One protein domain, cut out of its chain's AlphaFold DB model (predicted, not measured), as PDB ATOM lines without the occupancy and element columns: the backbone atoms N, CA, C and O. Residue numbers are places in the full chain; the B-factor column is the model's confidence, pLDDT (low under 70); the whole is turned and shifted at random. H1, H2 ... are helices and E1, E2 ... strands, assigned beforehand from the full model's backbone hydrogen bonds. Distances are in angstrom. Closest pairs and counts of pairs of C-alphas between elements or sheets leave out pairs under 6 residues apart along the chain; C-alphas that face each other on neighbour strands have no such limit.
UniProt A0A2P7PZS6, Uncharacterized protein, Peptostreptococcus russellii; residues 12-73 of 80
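Overview. This is residues 12 to 73 of the 80 residues of an uncharacterized protein of Peptostreptococcus russellii (UniProt A0A2P7PZS6). A single antiparallel sheet of five strands is curled like part of a barrel and folded into two leaves that face each other, E3 and E2 on E4 and E5, with E1 as the hinge. Two short helices, H1 and H2, sit at one end of this sheet, between E2 and E3 along the chain, and residues 36 to 42 stick out there. The printed part has 62 residues, with two named helices and five named strands in the order E1 E2 H1 H2 E3 E4 E5; the sheet's order is E3 E2 E1 E4 E5, and the class is mixed. The whole is compact, with a radius of gyration of the C-alphas of 11.6 A and spans of 29 by 26 by 17 A.

Arrangement. E1, residues 12 to 18, and E2, residues 26 to 31, form a hairpin, with N 14 and O 30 2.9 A apart and N 30 and O 14 2.8 A apart. E3, residues 49 to 51, is an edge strand antiparallel to E2, with N 51 and O 27 2.9 A apart. On the other side of E1, E4, residues 59 to 64, is its antiparallel neighbour at 118 degrees, with N 13 and O 61 2.9 A apart. E5, residues 69 to 72, is the other edge strand and forms a hairpin with E4, with N 62 and O 71 2.8 A apart. E3 and E5 are apart. The sheet is strongly twisted. H1, residues 32 to 36, stands at the sheet's level, its height 0.6 A over a local plane fitted to just 6 C-alphas; its closest C-alphas with E1 are those of Gly 13 and Glu 32, 4.5 A apart. H2, residues 41 to 46, only grazes the sheet with residues 44 to 45. H1 and H2 are close but not clearly touching, their closest C-alphas being those of Asp 34 and Ile 44, 6.8 A apart. In H1 every O i to N i+4 pair is within hydrogen-bond range; in H2, 1 of 2 is.

Along the chain. E1 begins at C-alpha 12, (65.390, 61.238, 97.840), and is 18.6 A long. E2 is 16.6 A long, E4 16.1 A and E5 10.1 A. H2 is 9.4 A long, H1 6.8 A and E3 6.4 A. E5 ends at C-alpha 72, (67.026, 60.884, 88.041).

Size, cuts and confidence. The C-alphas farthest apart are those of Gly 21 and Glu 66, 32.9 A. The printed part has no cut and no long link. The mean pLDDT of the printed part is 70.1; residues 18 to 26 and 36 to 58 are under 70.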
ATOM      1  N   ASN A  12      66.423  60.809  98.781       89.94
ATOM      2  CA  ASN A  12      65.390  61.238  97.840       89.94
ATOM      3  C   ASN A  12      65.223  62.764  97.835       89.94
ATOM      4  O   ASN A  12      65.355  63.440  98.860       89.94
ATOM      5  N   GLY A  13      64.921  63.300  96.660       88.06
ATOM      6  CA  GLY A  13      64.663  64.710  96.451       88.06
ATOM      7  C   GLY A  13      64.082  64.991  95.076       88.06
ATOM      8  O   GLY A  13      63.666  64.096  94.334       88.06
ATOM      9  N   ARG A  14      64.080  66.270  94.725       84.25
ATOM     10  CA  ARG A  14      63.671  66.764  93.412       84.25
ATOM     11  C   ARG A  14      64.790  67.567  92.790       84.25
ATOM     12  O   ARG A  14      65.591  68.174  93.496       84.25
ATOM     13  N   VAL A  15      64.849  67.549  91.471       80.38
ATOM     14  CA  VAL A  15      65.736  68.424  90.712       80.38
ATOM     15  C   VAL A  15      64.885  69.534  90.130       80.38
ATOM     16  O   VAL A  15      63.967  69.254  89.367       80.38
ATOM     17  N   GLU A  16      65.192  70.769  90.511       75.94
ATOM     18  CA  GLU A  16      64.502  71.971  90.046       75.94
ATOM     19  C   GLU A  16      65.439  72.808  89.170       75.94
ATOM     20  O   GLU A  16      66.665  72.809  89.346       75.94
ATOM     21  N   ARG A  17      64.855  73.547  88.225       71.00
ATOM     22  CA  ARG A  17      65.577  74.532  87.413       71.00
ATOM     23  C   ARG A  17      65.853  75.792  88.244       71.00
ATOM     24  O   ARG A  17      64.932  76.443  88.728       71.00
ATOM     25  N   GLU A  18      67.119  76.186  88.362       69.06
ATOM     26  CA  GLU A  18      67.533  77.451  88.973       69.06
ATOM     27  C   GLU A  18      67.798  78.509  87.884       69.06
ATOM     28  O   GLU A  18      68.840  78.497  87.231       69.06
ATOM     29  N   GLY A  19      66.860  79.447  87.697       60.09
ATOM     30  CA  GLY A  19      67.027  80.603  86.805       60.09
ATOM     31  C   GLY A  19      65.710  81.146  86.239       60.09
ATOM     32  O   GLY A  19      64.741  80.410  86.084       60.09
ATOM     33  N   ILE A  20      65.679  82.445  85.918       51.44
ATOM     34  CA  ILE A  20      64.532  83.148  85.316       51.44
ATOM     35  C   ILE A  20      64.873  83.434  83.841       51.44
ATOM     36  O   ILE A  20      65.192  84.561  83.485       51.44
ATOM     37  N   GLY A  21      64.867  82.403  82.992       44.75
ATOM     38  CA  GLY A  21      65.071  82.530  81.537       44.75
ATOM     39  C   GLY A  21      66.526  82.710  81.063       44.75
ATOM     40  O   GLY A  21      67.303  83.464  81.641       44.75
ATOM     41  N   GLY A  22      66.884  82.017  79.972       53.69
ATOM     42  CA  GLY A  22      68.189  82.094  79.293       53.69
ATOM     43  C   GLY A  22      68.919  80.747  79.149       53.69
ATOM     44  O   GLY A  22      68.584  79.784  79.832       53.69
ATOM     45  N   TYR A  23      69.925  80.709  78.260       48.44
ATOM     46  CA  TYR A  23      70.722  79.536  77.829       48.44
ATOM     47  C   TYR A  23      71.592  78.871  78.923       48.44
ATOM     48  O   TYR A  23      72.210  77.840  78.669       48.44
ATOM     49  N   ASP A  24      71.655  79.436  80.131       52.25
ATOM     50  CA  ASP A  24      72.425  78.914  81.269       52.25
ATOM     51  C   ASP A  24      71.520  78.081  82.193       52.25
ATOM     52  O   ASP A  24      71.232  78.452  83.335       52.25
ATOM     53  N   GLU A  25      71.028  76.955  81.678       56.84
ATOM     54  CA  GLU A  25      70.130  76.063  82.415       56.84
ATOM     55  C   GLU A  25      70.903  75.348  83.539       56.84
ATOM     56  O   GLU A  25      71.617  74.369  83.326       56.84
ATOM     57  N   LYS A  26      70.812  75.879  84.764       67.81
ATOM     58  CA  LYS A  26      71.449  75.304  85.956       67.81
ATOM     59  C   LYS A  26      70.397  74.562  86.760       67.81
ATOM     60  O   LYS A  26      69.411  75.155  87.181       67.81
ATOM     61  N   TYR A  27      70.617  73.277  86.999       71.31
ATOM     62  CA  TYR A  27      69.697  72.455  87.781       71.31
ATOM     63  C   TYR A  27      70.251  72.191  89.163       71.31
ATOM     64  O   TYR A  27      71.465  72.072  89.345       71.31
ATOM     65  N   VAL A  28      69.348  72.090  90.131       79.06
ATOM     66  CA  VAL A  28      69.681  71.911  91.536       79.06
ATOM     67  C   VAL A  28      68.907  70.752  92.111       79.06
ATOM     68  O   VAL A  28      67.686  70.713  92.031       79.06
ATOM     69  N   PHE A  29      69.625  69.854  92.775       82.25
ATOM     70  CA  PHE A  29      69.009  68.862  93.643       82.25
ATOM     71  C   PHE A  29      68.584  69.462  94.988       82.25
ATOM     72  O   PHE A  29      69.391  70.100  95.671       82.25
ATOM     73  N   ILE A  30      67.341  69.201  95.383       82.62
ATOM     74  CA  ILE A  30      66.734  69.597  96.652       82.62
ATOM     75  C   ILE A  30      66.239  68.328  97.367       82.62
ATOM     76  O   ILE A  30      65.304  67.689  96.882       82.62
ATOM     77  N   PRO A  31      66.828  67.952  98.516       83.94
ATOM     78  CA  PRO A  31      66.374  66.810  99.311       83.94
ATOM     79  C   PRO A  31      64.928  66.976  99.799       83.94
ATOM     80  O   PRO A  31      64.561  68.060 100.251       83.94
ATOM     81  N   GLU A  32      64.122  65.910  99.833       83.75
ATOM     82  CA  GLU A  32      62.722  65.989 100.305       83.75
ATOM     83  C   GLU A  32      62.596  66.508 101.743       83.75
ATOM     84  O   GLU A  32      61.700  67.290 102.067       83.75
ATOM     85  N   LYS A  33      63.542  66.124 102.605       79.12
ATOM     86  CA  LYS A  33      63.623  66.599 103.993       79.12
ATOM     87  C   LYS A  33      63.767  68.124 104.106       79.12
ATOM     88  O   LYS A  33      63.381  68.699 105.121       79.12
ATOM     89  N   ASP A  34      64.303  68.772 103.074       75.06
ATOM     90  CA  ASP A  34      64.482  70.222 103.027       75.06
ATOM     91  C   ASP A  34      63.253  70.928 102.405       75.06
ATOM     92  O   ASP A  34      63.050  72.117 102.652       75.06
ATOM     93  N   ILE A  35      62.387  70.204 101.674       71.12
ATOM     94  CA  ILE A  35      61.129  70.718 101.086       71.12
ATOM     95  C   ILE A  35      60.062  70.939 102.170       71.12
ATOM     96  O   ILE A  35      59.365  71.956 102.177       71.12
ATOM     97  N   SER A  36      59.937  70.005 103.117       62.06
ATOM     98  CA  SER A  36      58.967  70.096 104.222       62.06
ATOM     99  C   SER A  36      59.359  71.148 105.269       62.06
ATOM    100  O   SER A  36      58.500  71.756 105.918       62.06
ATOM    101  N   ALA A  37      60.653  71.448 105.389       58.31
ATOM    102  CA  ALA A  37      61.182  72.480 106.264       58.31
ATOM    103  C   ALA A  37      61.086  73.870 105.601       58.31
ATOM    104  O   ALA A  37      62.082  74.434 105.149       58.31
ATOM    105  N   LYS A  38      59.890  74.476 105.622       49.62
ATOM    106  CA  LYS A  38      59.547  75.837 105.127       49.62
ATOM    107  C   LYS A  38      60.449  77.009 105.593       49.62
ATOM    108  O   LYS A  38      60.121  78.164 105.327       49.62
ATOM    109  N   ARG A  39      61.552  76.780 106.318       44.41
ATOM    110  CA  ARG A  39      62.254  77.814 107.094       44.41
ATOM    111  C   ARG A  39      63.748  78.012 106.868       44.41
ATOM    112  O   ARG A  39      64.304  78.858 107.558       44.41
ATOM    113  N   ILE A  40      64.420  77.346 105.925       51.91
ATOM    114  CA  ILE A  40      65.867  77.592 105.765       51.91
ATOM    115  C   ILE A  40      66.315  77.677 104.302       51.91
ATOM    116  O   ILE A  40      67.102  76.863 103.830       51.91
ATOM    117  N   LYS A  41      65.913  78.757 103.612       53.25
ATOM    118  CA  LYS A  41      66.456  79.118 102.282       53.25
ATOM    119  C   LYS A  41      67.998  79.116 102.240       53.25
ATOM    120  O   LYS A  41      68.568  78.783 101.209       53.25
ATOM    121  N   ARG A  42      68.671  79.439 103.358       51.16
ATOM    122  CA  ARG A  42      70.146  79.446 103.471       51.16
ATOM    123  C   ARG A  42      70.793  78.052 103.493       51.16
ATOM    124  O   ARG A  42      71.746  77.844 102.761       51.16
ATOM    125  N   LYS A  43      70.270  77.089 104.264       51.25
ATOM    126  CA  LYS A  43      70.831  75.721 104.327       51.25
ATOM    127  C   LYS A  43      70.582  74.947 103.036       51.25
ATOM    128  O   LYS A  43      71.413  74.138 102.644       51.25
ATOM    129  N   ILE A  44      69.468  75.239 102.359       53.16
ATOM    130  CA  ILE A  44      69.168  74.679 101.037       53.16
ATOM    131  C   ILE A  44      70.242  75.101 100.027       53.16
ATOM    132  O   ILE A  44      70.643  74.281  99.212       53.16
ATOM    133  N   GLN A  45      70.747  76.341 100.099       56.56
ATOM    134  CA  GLN A  45      71.813  76.832  99.215       56.56
ATOM    135  C   GLN A  45      73.138  76.066  99.367       56.56
ATOM    136  O   GLN A  45      73.799  75.814  98.364       56.56
ATOM    137  N   GLU A  46      73.512  75.651 100.582       56.34
ATOM    138  CA  GLU A  46      74.778  74.939 100.839       56.34
ATOM    139  C   GLU A  46      74.785  73.489 100.330       56.34
ATOM    140  O   GLU A  46      75.850  72.916 100.112       56.34
ATOM    141  N   ARG A  47      73.609  72.881 100.123       60.31
ATOM    142  CA  ARG A  47      73.469  71.481  99.676       60.31
ATOM    143  C   ARG A  47      73.138  71.327  98.193       60.31
ATOM    144  O   ARG A  47      72.900  70.210  97.738       60.31
ATOM    145  N   ARG A  48      73.131  72.427  97.435       63.78
ATOM    146  CA  ARG A  48      72.785  72.417  96.010       63.78
ATOM    147  C   ARG A  48      73.844  71.682  95.205       63.78
ATOM    148  O   ARG A  48      74.968  72.157  95.054       63.78
ATOM    149  N   VAL A  49      73.463  70.547  94.633       69.19
ATOM    150  CA  VAL A  49      74.268  69.863  93.618       69.19
ATOM    151  C   VAL A  49      73.881  70.436  92.263       69.19
ATOM    152  O   VAL A  49      72.731  70.295  91.851       69.19
ATOM    153  N   LYS A  50      74.830  71.098  91.592       67.19
ATOM    154  CA  LYS A  50      74.638  71.578  90.220       67.19
ATOM    155  C   LYS A  50      74.592  70.393  89.269       67.19
ATOM    156  O   LYS A  50      75.488  69.550  89.305       67.19
ATOM    157  N   VAL A  51      73.597  70.375  88.393       65.38
ATOM    158  CA  VAL A  51      73.495  69.377  87.330       65.38
ATOM    159  C   VAL A  51      73.490  70.065  85.968       65.38
ATOM    160  O   VAL A  51      72.803  71.066  85.771       65.38
ATOM    161  N   SER A  52      74.290  69.525  85.050       61.00
ATOM    162  CA  SER A  52      74.447  69.984  83.667       61.00
ATOM    163  C   SER A  52      73.627  69.102  82.723       61.00
ATOM    164  O   SER A  52      74.188  68.307  81.974       61.00
ATOM    165  N   ILE A  53      72.302  69.180  82.808       65.19
ATOM    166  CA  ILE A  53      71.381  68.472  81.905       65.19
ATOM    167  C   ILE A  53      70.225  69.404  81.565       65.19
ATOM    168  O   ILE A  53      69.825  70.141  82.445       65.19
ATOM    169  N   ASN A  54      69.653  69.360  80.364       61.72
ATOM    170  CA  ASN A  54      68.443  70.133  80.056       61.72
ATOM    171  C   ASN A  54      67.207  69.295  80.412       61.72
ATOM    172  O   ASN A  54      66.793  68.436  79.636       61.72
ATOM    173  N   LEU A  55      66.629  69.508  81.595       63.62
ATOM    174  CA  LEU A  55      65.315  68.953  81.936       63.62
ATOM    175  C   LEU A  55      64.202  69.909  81.499       63.62
ATOM    176  O   LEU A  55      64.196  71.089  81.868       63.62
ATOM    177  N   SER A  56      63.222  69.386  80.773       59.28
ATOM    178  CA  SER A  56      61.986  70.102  80.452       59.28
ATOM    179  C   SER A  56      61.098  70.327  81.683       59.28
ATOM    180  O   SER A  56      60.354  71.305  81.717       59.28
ATOM    181  N   HIS A  57      61.203  69.469  82.707       64.81
ATOM    182  CA  HIS A  57      60.348  69.487  83.898       64.81
ATOM    183  C   HIS A  57      61.083  69.048  85.171       64.81
ATOM    184  O   HIS A  57      62.103  68.356  85.109       64.81
ATOM    185  N   ASP A  58      60.522  69.407  86.328       69.19
ATOM    186  CA  ASP A  58      60.989  68.931  87.630       69.19
ATOM    187  C   ASP A  58      60.855  67.408  87.718       69.19
ATOM    188  O   ASP A  58      59.807  66.835  87.412       69.19
ATOM    189  N   CYS A  59      61.925  66.747  88.152       77.50
ATOM    190  CA  CYS A  59      62.014  65.289  88.170       77.50
ATOM    191  C   CYS A  59      62.364  64.778  89.569       77.50
ATOM    192  O   CYS A  59      63.147  65.397  90.300       77.50
ATOM    193  N   THR A  60      61.812  63.619  89.939       84.12
ATOM    194  CA  THR A  60      62.239  62.897  91.143       84.12
ATOM    195  C   THR A  60      63.663  62.397  90.951       84.12
ATOM    196  O   THR A  60      64.009  61.832  89.909       84.12
ATOM    197  N   ALA A  61      64.487  62.584  91.975       88.62
ATOM    198  CA  ALA A  61      65.880  62.199  91.941       88.62
ATOM    199  C   ALA A  61      66.344  61.606  93.268       88.62
ATOM    200  O   ALA A  61      65.763  61.835  94.330       88.62
ATOM    201  N   TRP A  62      67.447  60.874  93.193       90.69
ATOM    202  CA  TRP A  62      68.159  60.332  94.333       90.69
ATOM    203  C   TRP A  62      69.624  60.734  94.257       90.69
ATOM    204  O   TRP A  62      70.272  60.556  93.224       90.69
ATOM    205  N   HIS A  63      70.172  61.234  95.359       89.06
ATOM    206  CA  HIS A  63      71.581  61.591  95.466       89.06
ATOM    207  C   HIS A  63      72.304  60.629  96.413       89.06
ATOM    208  O   HIS A  63      71.940  60.470  97.578       89.06
ATOM    209  N   CYS A  64      73.350  59.974  95.910       90.31
ATOM    210  CA  CYS A  64      74.236  59.168  96.736       90.31
ATOM    211  C   CYS A  64      75.283  60.079  97.380       90.31
ATOM    212  O   CYS A  64      76.162  60.608  96.698       90.31
ATOM    213  N   GLN A  65      75.222  60.220  98.704       87.19
ATOM    214  CA  GLN A  65      76.149  61.068  99.456       87.19
ATOM    215  C   GLN A  65      77.583  60.514  99.483       87.19
ATOM    216  O   GLN A  65      78.514  61.299  99.650       87.19
ATOM    217  N   GLU A  66      77.778  59.215  99.241       89.62
ATOM    218  CA  GLU A  66      79.106  58.591  99.183       89.62
ATOM    219  C   GLU A  66      79.755  58.778  97.807       89.62
ATOM    220  O   GLU A  66      80.843  59.334  97.687       89.62
ATOM    221  N   CYS A  67      79.058  58.379  96.739       87.62
ATOM    222  CA  CYS A  67      79.587  58.458  95.376       87.62
ATOM    223  C   CYS A  67      79.498  59.863  94.762       87.62
ATOM    224  O   CYS A  67      80.046  60.083  93.681       87.62
ATOM    225  N   LYS A  68      78.760  60.790  95.394       82.94
ATOM    226  CA  LYS A  68      78.404  62.113  94.846       82.94
ATOM    227  C   LYS A  68      77.747  62.021  93.461       82.94
ATOM    228  O   LYS A  68      77.917  62.889  92.606       82.94
ATOM    229  N   LYS A  69      77.032  60.917  93.219       83.94
ATOM    230  CA  LYS A  69      76.312  60.627  91.974       83.94
ATOM    231  C   LYS A  69      74.824  60.815  92.182       83.94
ATOM    232  O   LYS A  69      74.304  60.586  93.275       83.94
ATOM    233  N   LEU A  70      74.153  61.204  91.109       84.69
ATOM    234  CA  LEU A  70      72.742  61.529  91.123       84.69
ATOM    235  C   LEU A  70      72.020  60.677  90.082       84.69
ATOM    236  O   LEU A  70      72.458  60.583  88.938       84.69
ATOM    237  N   LEU A  71      70.950  60.023  90.516       85.25
ATOM    238  CA  LEU A  71      70.061  59.223  89.689       85.25
ATOM    239  C   LEU A  71      68.749  59.986  89.540       85.25
ATOM    240  O   LEU A  71      68.174  60.404  90.542       85.25
ATOM    241  N   MET A  72      68.276  60.176  88.314       84.25
ATOM    242  CA  MET A  72      67.026  60.884  88.041       84.25
ATOM    243  C   MET A  72      66.054  59.971  87.315       84.25
ATOM    244  O   MET A  72      66.464  59.229  86.422       84.25
ATOM    245  N   MET A  73      64.773  60.059  87.661       82.12
ATOM    246  CA  MET A  73      63.715  59.529  86.806       82.12
ATOM    247  C   MET A  73      63.296  60.603  85.816       82.12
ATOM    248  O   MET A  73      62.715  61.615  86.200       82.12
TER     249      MET A  73